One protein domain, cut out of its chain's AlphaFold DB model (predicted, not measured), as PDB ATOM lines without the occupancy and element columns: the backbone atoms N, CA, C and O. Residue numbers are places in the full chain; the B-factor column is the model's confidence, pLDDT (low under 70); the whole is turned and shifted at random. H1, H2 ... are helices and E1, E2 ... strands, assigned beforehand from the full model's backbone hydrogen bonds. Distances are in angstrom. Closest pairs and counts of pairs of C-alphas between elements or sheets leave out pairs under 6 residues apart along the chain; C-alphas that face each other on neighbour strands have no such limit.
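What this domain is: This is residues 9 to 85 of the 87 residues of an uncharacterized protein of viral metagenome (UniProt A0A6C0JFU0). A hairpin of two long strands, E1 and E2, stands between two helices, H1 along one side and H2 along the other, in a flat whole. A second, small hairpin, E3 and E4, lies away from it, and the short H3 follows H2 at the last printed residues. The printed part has 77 residues in the order H1 E1 E2 E3 E4 H2 H3, mixed in class, with each two-stranded sheet antiparallel. It is only just compact, close to loose, with a radius of gyration of the C-alphas of 13.3 A and spans of 34 by 33 by 12 A.

Where its parts are: H1, residues 9 to 22, begins at C-alpha 9 (184.371, 117.517, 121.435) and is 20.0 A long. E1, residues 32 to 37, is 17.0 A long, and E2, residues 41 to 47, 18.0 A. E3 is residues 53 to 55 and E4 residues 58 to 60. H2, residues 65 to 78, is 18.5 A long, and H3, residues 82 to 85, ends at C-alpha 85 (157.461, 130.996, 124.999).

How they stand to each other: H1 comes closest to E1 at the C-alphas of Ala 22 and Gly 32, 3.9 A. E1 and E2 form an antiparallel hairpin at 160 degrees, with N 33 and O 46 at 2.8 A. The closest C-alphas of E2 and H2 are Gly 46 and Ala 69, 3.9 A. H1 and H2 are only just apart, 8.2 A at the closest. In the hairpin E3 and E4, N 55 and O 58 are 2.7 A apart. H2 and H3 are close but not clearly touching, Val 78 and Tyr 85 having the closest C-alphas, 6.1 A. Every O i to N i+4 pair is within hydrogen-bond range in H1 and H2; H3 is too short for one.

The domain as a whole: The C-alphas of Asp 28 and Lys 83 are farthest apart, 40.1 A. The printed part has no cut and no long link. Its mean pLDDT is 84.9; residues 9 to 11, 53 to 58 and 85 are under 70.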
ATOM      1  N   ARG A   9     183.778 116.232 121.836       59.84
ATOM      2  CA  ARG A   9     184.371 117.517 121.435       59.84
ATOM      3  C   ARG A   9     183.393 118.685 121.621       59.84
ATOM      4  O   ARG A   9     183.809 119.751 122.057       59.84
ATOM      5  N   SER A  10     182.102 118.476 121.354       61.06
ATOM      6  CA  SER A  10     181.066 119.494 121.580       61.06
ATOM      7  C   SER A  10     180.866 119.789 123.063       61.06
ATOM      8  O   SER A  10     180.748 120.945 123.458       61.06
ATOM      9  N   VAL A  11     180.879 118.738 123.889       63.66
ATOM     10  CA  VAL A  11     180.741 118.858 125.346       63.66
ATOM     11  C   VAL A  11     181.927 119.617 125.944       63.66
ATOM     12  O   VAL A  11     181.709 120.533 126.730       63.66
ATOM     13  N   ARG A  12     183.163 119.321 125.511       72.06
ATOM     14  CA  ARG A  12     184.360 120.074 125.935       72.06
ATOM     15  C   ARG A  12     184.271 121.561 125.599       72.06
ATOM     16  O   ARG A  12     184.650 122.386 126.419       72.06
ATOM     17  N   ASN A  13     183.745 121.911 124.426       83.06
ATOM     18  CA  ASN A  13     183.591 123.315 124.053       83.06
ATOM     19  C   ASN A  13     182.588 124.042 124.960       83.06
ATOM     20  O   ASN A  13     182.877 125.145 125.403       83.06
ATOM     21  N   ILE A  14     181.446 123.423 125.281       88.12
ATOM     22  CA  ILE A  14     180.450 124.022 126.186       88.12
ATOM     23  C   ILE A  14     181.012 124.156 127.607       88.12
ATOM     24  O   ILE A  14     180.822 125.190 128.242       88.12
ATOM     25  N   GLN A  15     181.738 123.143 128.083       89.94
ATOM     26  CA  GLN A  15     182.405 123.185 129.386       89.94
ATOM     27  C   GLN A  15     183.415 124.331 129.463       89.94
ATOM     28  O   GLN A  15     183.365 125.096 130.414       89.94
ATOM     29  N   ASN A  16     184.251 124.515 128.436       92.56
ATOM     30  CA  ASN A  16     185.196 125.633 128.391       92.56
ATOM     31  C   ASN A  16     184.484 126.992 128.437       92.56
ATOM     32  O   ASN A  16     184.945 127.899 129.119       92.56
ATOM     33  N   VAL A  17     183.345 127.137 127.748       92.62
ATOM     34  CA  VAL A  17     182.546 128.370 127.833       92.62
ATOM     35  C   VAL A  17     182.029 128.573 129.257       92.62
ATOM     36  O   VAL A  17     182.149 129.675 129.782       92.62
ATOM     37  N   ALA A  18     181.505 127.531 129.907       94.19
ATOM     38  CA  ALA A  18     181.054 127.622 131.295       94.19
ATOM     39  C   ALA A  18     182.202 127.981 132.257       94.19
ATOM     40  O   ALA A  18     182.007 128.807 133.143       94.19
ATOM     41  N   THR A  19     183.402 127.429 132.052       95.56
ATOM     42  CA  THR A  19     184.600 127.779 132.827       95.56
ATOM     43  C   THR A  19     184.983 129.243 132.639       95.56
ATOM     44  O   THR A  19     185.140 129.949 133.626       95.56
ATOM     45  N   ASN A  20     185.025 129.737 131.398       95.94
ATOM     46  CA  ASN A  20     185.308 131.149 131.129       95.94
ATOM     47  C   ASN A  20     184.252 132.074 131.754       95.94
ATOM     48  O   ASN A  20     184.561 133.179 132.182       95.94
ATOM     49  N   VAL A  21     182.989 131.637 131.809       95.50
ATOM     50  CA  VAL A  21     181.927 132.384 132.494       95.50
ATOM     51  C   VAL A  21     182.141 132.379 134.012       95.50
ATOM     52  O   VAL A  21     181.882 133.390 134.662       95.50
ATOM     53  N   ALA A  22     182.639 131.283 134.586       96.06
ATOM     54  CA  ALA A  22     182.944 131.196 136.013       96.06
ATOM     55  C   ALA A  22     184.010 132.215 136.451       96.06
ATOM     56  O   ALA A  22     183.957 132.691 137.582       96.06
ATOM     57  N   ASP A  23     184.936 132.601 135.565       96.25
ATOM     58  CA  ASP A  23     185.998 133.565 135.881       96.25
ATOM     59  C   ASP A  23     185.479 134.956 136.262       96.25
ATOM     60  O   ASP A  23     186.155 135.660 137.016       96.25
ATOM     61  N   PHE A  24     184.269 135.318 135.817       92.75
ATOM     62  CA  PHE A  24     183.593 136.561 136.205       92.75
ATOM     63  C   PHE A  24     183.087 136.556 137.654       92.75
ATOM     64  O   PHE A  24     182.774 137.617 138.188       92.75
ATOM     65  N   SER A  25     183.008 135.387 138.298       92.25
ATOM     66  CA  SER A  25     182.583 135.279 139.690       92.25
ATOM     67  C   SER A  25     183.594 135.915 140.647       92.25
ATOM     68  O   SER A  25     184.805 135.693 140.556       92.25
ATOM     69  N   ASN A  26     183.063 136.651 141.620       90.81
ATOM     70  CA  ASN A  26     183.773 137.190 142.780       90.81
ATOM     71  C   ASN A  26     183.804 136.230 143.985       90.81
ATOM     72  O   ASN A  26     184.332 136.584 145.037       90.81
ATOM     73  N   CYS A  27     183.219 135.036 143.861       88.88
ATOM     74  CA  CYS A  27     183.211 134.033 144.917       88.88
ATOM     75  C   CYS A  27     184.548 133.277 144.954       88.88
ATOM     76  O   CYS A  27     185.143 133.022 143.907       88.88
ATOM     77  N   ASP A  28     184.964 132.810 146.136       91.06
ATOM     78  CA  ASP A  28     186.138 131.929 146.265       91.06
ATOM     79  C   ASP A  28     185.937 130.612 145.498       91.06
ATOM     80  O   ASP A  28     186.834 130.109 144.822       91.06
ATOM     81  N   SER A  29     184.719 130.064 145.564       92.06
ATOM     82  CA  SER A  29     184.288 128.929 144.746       92.06
ATOM     83  C   SER A  29     183.542 129.426 143.509       92.06
ATOM     84  O   SER A  29     182.351 129.749 143.574       92.06
ATOM     85  N   LYS A  30     184.246 129.487 142.379       94.94
ATOM     86  CA  LYS A  30     183.729 130.022 141.114       94.94
ATOM     87  C   LYS A  30     182.905 128.994 140.346       94.94
ATOM     88  O   LYS A  30     183.378 127.902 140.044       94.94
ATOM     89  N   HIS A  31     181.690 129.378 139.977       95.25
ATOM     90  CA  HIS A  31     180.762 128.569 139.203       95.25
ATOM     91  C   HIS A  31     180.238 129.372 138.014       95.25
ATOM     92  O   HIS A  31     179.814 130.520 138.144       95.25
ATOM     93  N   GLY A  32     180.227 128.731 136.851       95.69
ATOM     94  CA  GLY A  32     179.633 129.254 135.631       95.69
ATOM     95  C   GLY A  32     178.605 128.269 135.099       95.69
ATOM     96  O   GLY A  32     178.774 127.053 135.197       95.69
ATOM     97  N   ALA A  33     177.530 128.800 134.537       96.31
ATOM     98  CA  ALA A  33     176.450 128.036 133.948       96.31
ATOM     99  C   ALA A  33     176.136 128.572 132.555       96.31
ATOM    100  O   ALA A  33     176.202 129.774 132.288       96.31
ATOM    101  N   VAL A  34     175.765 127.659 131.665       95.06
ATOM    102  CA  VAL A  34     175.351 127.959 130.296       95.06
ATOM    103  C   VAL A  34     174.105 127.152 129.965       95.06
ATOM    104  O   VAL A  34     174.013 125.967 130.278       95.06
ATOM    105  N   ILE A  35     173.144 127.797 129.318       93.31
ATOM    106  CA  ILE A  35     171.959 127.165 128.748       93.31
ATOM    107  C   ILE A  35     172.214 127.039 127.257       93.31
ATOM    108  O   ILE A  35     172.548 128.023 126.594       93.31
ATOM    109  N   THR A  36     172.044 125.839 126.713       91.25
ATOM    110  CA  THR A  36     172.243 125.576 125.288       91.25
ATOM    111  C   THR A  36     170.951 125.142 124.616       91.25
ATOM    112  O   THR A  36     170.184 124.359 125.170       91.25
ATOM    113  N   HIS A  37     170.736 125.595 123.386       85.38
ATOM    114  CA  HIS A  37     169.713 125.056 122.500       85.38
ATOM    115  C   HIS A  37     170.377 124.128 121.479       85.38
ATOM    116  O   HIS A  37     171.161 124.554 120.631       85.38
ATOM    117  N   GLY A  38     170.091 122.831 121.582       82.12
ATOM    118  CA  GLY A  38     170.827 121.818 120.831       82.12
ATOM    119  C   GLY A  38     172.278 121.695 121.308       82.12
ATOM    120  O   GLY A  38     172.573 121.888 122.483       82.12
ATOM    121  N   LEU A  39     173.184 121.330 120.397       75.56
ATOM    122  CA  LEU A  39     174.551 120.924 120.755       75.56
ATOM    123  C   LEU A  39     175.592 122.048 120.721       75.56
ATOM    124  O   LEU A  39     176.686 121.861 121.243       75.56
ATOM    125  N   HIS A  40     175.290 123.183 120.085       76.81
ATOM    126  CA  HIS A  40     176.310 124.188 119.758       76.81
ATOM    127  C   HIS A  40     175.886 125.636 120.010       76.81
ATOM    128  O   HIS A  40     176.716 126.533 119.897       76.81
ATOM    129  N   THR A  41     174.620 125.888 120.341       84.56
ATOM    130  CA  THR A  41     174.117 127.254 120.511       84.56
ATOM    131  C   THR A  41     173.940 127.549 121.987       84.56
ATOM    132  O   THR A  41     173.047 126.988 122.615       84.56
ATOM    133  N   VAL A  42     174.764 128.438 122.539       90.00
ATOM    134  CA  VAL A  42     174.533 129.009 123.873       90.00
ATOM    135  C   VAL A  42     173.436 130.061 123.750       90.00
ATOM    136  O   VAL A  42     173.516 130.957 122.914       90.00
ATOM    137  N   VAL A  43     172.391 129.919 124.556       90.25
ATOM    138  CA  VAL A  43     171.204 130.787 124.564       90.25
ATOM    139  C   VAL A  43     171.042 131.547 125.880       90.25
ATOM    140  O   VAL A  43     170.243 132.470 125.963       90.25
ATOM    141  N   GLY A  44     171.815 131.194 126.901       92.12
ATOM    142  CA  GLY A  44     171.916 131.948 128.144       92.12
ATOM    143  C   GLY A  44     173.184 131.561 128.885       92.12
ATOM    144  O   GLY A  44     173.699 130.457 128.701       92.12
ATOM    145  N   PHE A  45     173.700 132.461 129.707       95.25
ATOM    146  CA  PHE A  45     174.882 132.215 130.528       95.25
ATOM    147  C   PHE A  45     174.811 133.026 131.818       95.25
ATOM    148  O   PHE A  45     174.135 134.054 131.873       95.25
ATOM    149  N   GLY A  46     175.507 132.566 132.851       94.81
ATOM    150  CA  GLY A  46     175.552 133.237 134.142       94.81
ATOM    151  C   GLY A  46     176.623 132.658 135.052       94.81
ATOM    152  O   GLY A  46     177.091 131.541 134.844       94.81
ATOM    153  N   HIS A  47     177.016 133.431 136.054       95.44
ATOM    154  CA  HIS A  47     177.989 133.048 137.074       95.44
ATOM    155  C   HIS A  47     177.399 133.269 138.464       95.44
ATOM    156  O   HIS A  47     176.402 133.981 138.610       95.44
ATOM    157  N   ASN A  48     177.981 132.614 139.466       93.56
ATOM    158  CA  ASN A  48     177.598 132.846 140.849       93.56
ATOM    159  C   ASN A  48     178.212 134.143 141.383       93.56
ATOM    160  O   ASN A  48     179.332 134.507 141.026       93.56
ATOM    161  N   ASP A  49     177.476 134.806 142.263       90.00
ATOM    162  CA  ASP A  49     177.858 136.076 142.875       90.00
ATOM    163  C   ASP A  49     177.511 136.021 144.369       90.00
ATOM    164  O   ASP A  49     176.450 135.516 144.736       90.00
ATOM    165  N   ASN A  50     178.412 136.485 145.234       85.88
ATOM    166  CA  ASN A  50     178.210 136.574 146.687       85.88
ATOM    167  C   ASN A  50     177.877 138.001 147.148       85.88
ATOM    168  O   ASN A  50     177.828 138.284 148.348       85.88
ATOM    169  N   THR A  51     177.678 138.919 146.204       80.88
ATOM    170  CA  THR A  51     177.146 140.239 146.495       80.88
ATOM    171  C   THR A  51     175.635 140.169 146.632       80.88
ATOM    172  O   THR A  51     174.936 139.363 146.012       80.88
ATOM    173  N   ARG A  52     175.120 141.060 147.479       70.50
ATOM    174  CA  ARG A  52     173.687 141.231 147.692       70.50
ATOM    175  C   ARG A  52     173.028 141.607 146.368       70.50
ATOM    176  O   ARG A  52     173.131 142.748 145.921       70.50
ATOM    177  N   THR A  53     172.315 140.659 145.778       66.44
ATOM    178  CA  THR A  53     171.622 140.828 144.500       66.44
ATOM    179  C   THR A  53     170.117 140.740 144.728       66.44
ATOM    180  O   THR A  53     169.639 140.019 145.605       66.44
ATOM    181  N   SER A  54     169.345 141.537 143.984       62.06
ATOM    182  CA  SER A  54     167.886 141.445 143.995       62.06
ATOM    183  C   SER A  54     167.408 140.609 142.808       62.06
ATOM    184  O   SER A  54     167.544 140.999 141.649       62.06
ATOM    185  N   PHE A  55     166.828 139.446 143.090       65.25
ATOM    186  CA  PHE A  55     166.201 138.574 142.107       65.25
ATOM    187  C   PHE A  55     164.682 138.565 142.272       65.25
ATOM    188  O   PHE A  55     164.177 138.219 143.333       65.25
ATOM    189  N   MET A  56     163.926 138.915 141.221       63.84
ATOM    190  CA  MET A  56     162.448 138.881 141.233       63.84
ATOM    191  C   MET A  56     161.823 139.567 142.470       63.84
ATOM    192  O   MET A  56     160.804 139.127 142.997       63.84
ATOM    193  N   GLY A  57     162.450 140.643 142.958       65.44
ATOM    194  CA  GLY A  57     162.009 141.374 144.152       65.44
ATOM    195  C   GLY A  57     162.408 140.743 145.493       65.44
ATOM    196  O   GLY A  57     162.095 141.310 146.536       65.44
ATOM    197  N   LYS A  58     163.124 139.615 145.491       67.31
ATOM    198  CA  LYS A  58     163.776 139.034 146.668       67.31
ATOM    199  C   LYS A  58     165.240 139.430 146.696       67.31
ATOM    200  O   LYS A  58     165.899 139.472 145.668       67.31
ATOM    201  N   VAL A  59     165.722 139.781 147.876       70.38
ATOM    202  CA  VAL A  59     167.124 140.113 148.090       70.38
ATOM    203  C   VAL A  59     167.776 138.898 148.714       70.38
ATOM    204  O   VAL A  59     167.421 138.536 149.833       70.38
ATOM    205  N   ASP A  60     168.744 138.331 148.011       73.62
ATOM    206  CA  ASP A  60     169.532 137.208 148.493       73.62
ATOM    207  C   ASP A  60     170.998 137.633 148.627       73.62
ATOM    208  O   ASP A  60     171.477 138.559 147.964       73.62
ATOM    209  N   CYS A  61     171.710 137.000 149.557       76.00
ATOM    210  CA  CYS A  61     173.132 137.252 149.788       76.00
ATOM    211  C   CYS A  61     174.026 136.584 148.743       76.00
ATOM    212  O   CYS A  61     175.150 137.028 148.547       76.00
ATOM    213  N   CYS A  62     173.527 135.543 148.081       80.31
ATOM    214  CA  CYS A  62     174.257 134.797 147.073       80.31
ATOM    215  C   CYS A  62     173.317 134.470 145.914       80.31
ATOM    216  O   CYS A  62     172.195 134.010 146.128       80.31
ATOM    217  N   LEU A  63     173.795 134.645 144.687       88.75
ATOM    218  CA  LEU A  63     173.118 134.203 143.478       88.75
ATOM    219  C   LEU A  63     173.868 133.009 142.898       88.75
ATOM    220  O   LEU A  63     175.075 133.065 142.677       88.75
ATOM    221  N   HIS A  64     173.152 131.925 142.623       91.88
ATOM    222  CA  HIS A  64     173.724 130.776 141.932       91.88
ATOM    223  C   HIS A  64     173.878 131.034 140.430       91.88
ATOM    224  O   HIS A  64     173.055 131.713 139.805       91.88
ATOM    225  N   ALA A  65     174.899 130.411 139.837       93.31
ATOM    226  CA  ALA A  65     175.183 130.518 138.411       93.31
ATOM    227  C   ALA A  65     173.996 130.060 137.547       93.31
ATOM    228  O   ALA A  65     173.697 130.707 136.541       93.31
ATOM    229  N   GLU A  66     173.272 129.004 137.948       94.38
ATOM    230  CA  GLU A  66     172.118 128.515 137.181       94.38
ATOM    231  C   GLU A  66     170.979 129.540 137.141       94.38
ATOM    232  O   GLU A  66     170.372 129.754 136.092       94.38
ATOM    233  N   ILE A  67     170.717 130.211 138.267       91.75
ATOM    234  CA  ILE A  67     169.672 131.237 138.369       91.75
ATOM    235  C   ILE A  67     170.059 132.455 137.523       91.75
ATOM    236  O   ILE A  67     169.238 132.971 136.763       91.75
ATOM    237  N   SER A  68     171.324 132.875 137.602       91.94
ATOM    238  CA  SER A  68     171.881 133.946 136.769       91.94
ATOM    239  C   SER A  68     171.728 133.635 135.270       91.94
ATOM    240  O   SER A  68     171.226 134.460 134.503       91.94
ATOM    241  N   ALA A  69     172.035 132.401 134.850       94.06
ATOM    242  CA  ALA A  69     171.881 131.964 133.463       94.06
ATOM    243  C   ALA A  69     170.416 131.915 133.006       94.06
ATOM    244  O   ALA A  69     170.099 132.341 131.891       94.06
ATOM    245  N   ALA A  70     169.509 131.441 133.867       92.56
ATOM    246  CA  ALA A  70     168.076 131.438 133.591       92.56
ATOM    247  C   ALA A  70     167.530 132.863 133.425       92.56
ATOM    248  O   ALA A  70     166.764 133.126 132.498       92.56
ATOM    249  N   MET A  71     167.963 133.805 134.264       89.50
ATOM    250  CA  MET A  71     167.597 135.214 134.127       89.50
ATOM    251  C   MET A  71     168.088 135.821 132.824       89.50
ATOM    252  O   MET A  71     167.323 136.508 132.148       89.50
ATOM    253  N   ASN A  72     169.349 135.573 132.472       91.75
ATOM    254  CA  ASN A  72     169.914 136.042 131.215       91.75
ATOM    255  C   ASN A  72     169.079 135.530 130.031       91.75
ATOM    256  O   ASN A  72     168.630 136.320 129.204       91.75
ATOM    257  N   PHE A  73     168.750 134.236 130.027       91.31
ATOM    258  CA  PHE A  73     167.876 133.639 129.018       91.31
ATOM    259  C   PHE A  73     166.480 134.282 128.984       91.31
ATOM    260  O   PHE A  73     165.995 134.664 127.917       91.31
ATOM    261  N   ILE A  74     165.826 134.452 130.137       89.19
ATOM    262  CA  ILE A  74     164.491 135.058 130.208       89.19
ATOM    263  C   ILE A  74     164.525 136.493 129.669       89.19
ATOM    264  O   ILE A  74     163.703 136.864 128.829       89.19
ATOM    265  N   ASN A  75     165.489 137.296 130.117       85.88
ATOM    266  CA  ASN A  75     165.575 138.704 129.755       85.88
ATOM    267  C   ASN A  75     165.967 138.910 128.289       85.88
ATOM    268  O   ASN A  75     165.359 139.737 127.614       85.88
ATOM    269  N   CYS A  76     166.927 138.144 127.773       84.38
ATOM    270  CA  CYS A  76     167.428 138.313 126.411       84.38
ATOM    271  C   CYS A  76     166.583 137.586 125.359       84.38
ATOM    272  O   CYS A  76     166.499 138.058 124.231       84.38
ATOM    273  N   ILE A  77     165.934 136.469 125.700       84.31
ATOM    274  CA  ILE A  77     165.233 135.630 124.714       84.31
ATOM    275  C   ILE A  77     163.728 135.612 124.947       84.31
ATOM    276  O   ILE A  77     162.972 135.966 124.041       84.31
ATOM    277  N   VAL A  78     163.277 135.218 126.140       83.50
ATOM    278  CA  VAL A  78     161.839 135.031 126.408       83.50
ATOM    279  C   VAL A  78     161.089 136.357 126.288       83.50
ATOM    280  O   VAL A  78     160.105 136.443 125.557       83.50
ATOM    281  N   ARG A  79     161.589 137.422 126.927       82.12
ATOM    282  CA  ARG A  79     160.956 138.754 126.899       82.12
ATOM    283  C   ARG A  79     160.961 139.407 125.518       82.12
ATOM    284  O   ARG A  79     160.070 140.197 125.230       82.12
ATOM    285  N   HIS A  80     161.932 139.070 124.672       80.12
ATOM    286  CA  HIS A  80     162.025 139.593 123.308       80.12
ATOM    287  C   HIS A  80     161.132 138.829 122.322       80.12
ATOM    288  O   HIS A  80     160.867 139.319 121.227       80.12
ATOM    289  N   ASN A  81     160.649 137.638 122.693       80.75
ATOM    290  CA  ASN A  81     159.771 136.828 121.850       80.75
ATOM    291  C   ASN A  81     158.668 136.114 122.659       80.75
ATOM    292  O   ASN A  81     158.546 134.887 122.610       80.75
ATOM    293  N   PRO A  82     157.822 136.859 123.394       73.81
ATOM    294  CA  PRO A  82     156.896 136.275 124.362       73.81
ATOM    295  C   PRO A  82     155.891 135.316 123.715       73.81
ATOM    296  O   PRO A  82     155.595 134.277 124.284       73.81
ATOM    297  N   LYS A  83     155.443 135.574 122.478       75.75
ATOM    298  CA  LYS A  83     154.494 134.702 121.752       75.75
ATOM    299  C   LYS A  83     155.016 133.285 121.474       75.75
ATOM    300  O   LYS A  83     154.224 132.401 121.180       75.75
ATOM    301  N   LYS A  84     156.337 133.077 121.498       74.44
ATOM    302  CA  LYS A  84     156.961 131.765 121.266       74.44
ATOM    303  C   LYS A  84     157.094 130.942 122.553       74.44
ATOM    304  O   LYS A  84     157.229 129.725 122.474       74.44
ATOM    305  N   TYR A  85     157.108 131.602 123.711       69.88
ATOM    306  CA  TYR A  85     157.461 130.996 124.999       69.88
ATOM    307  C   TYR A  85     156.360 131.116 126.064       69.88
ATOM    308  O   TYR A  85     156.421 130.410 127.066       69.88
TER     309      TYR A  85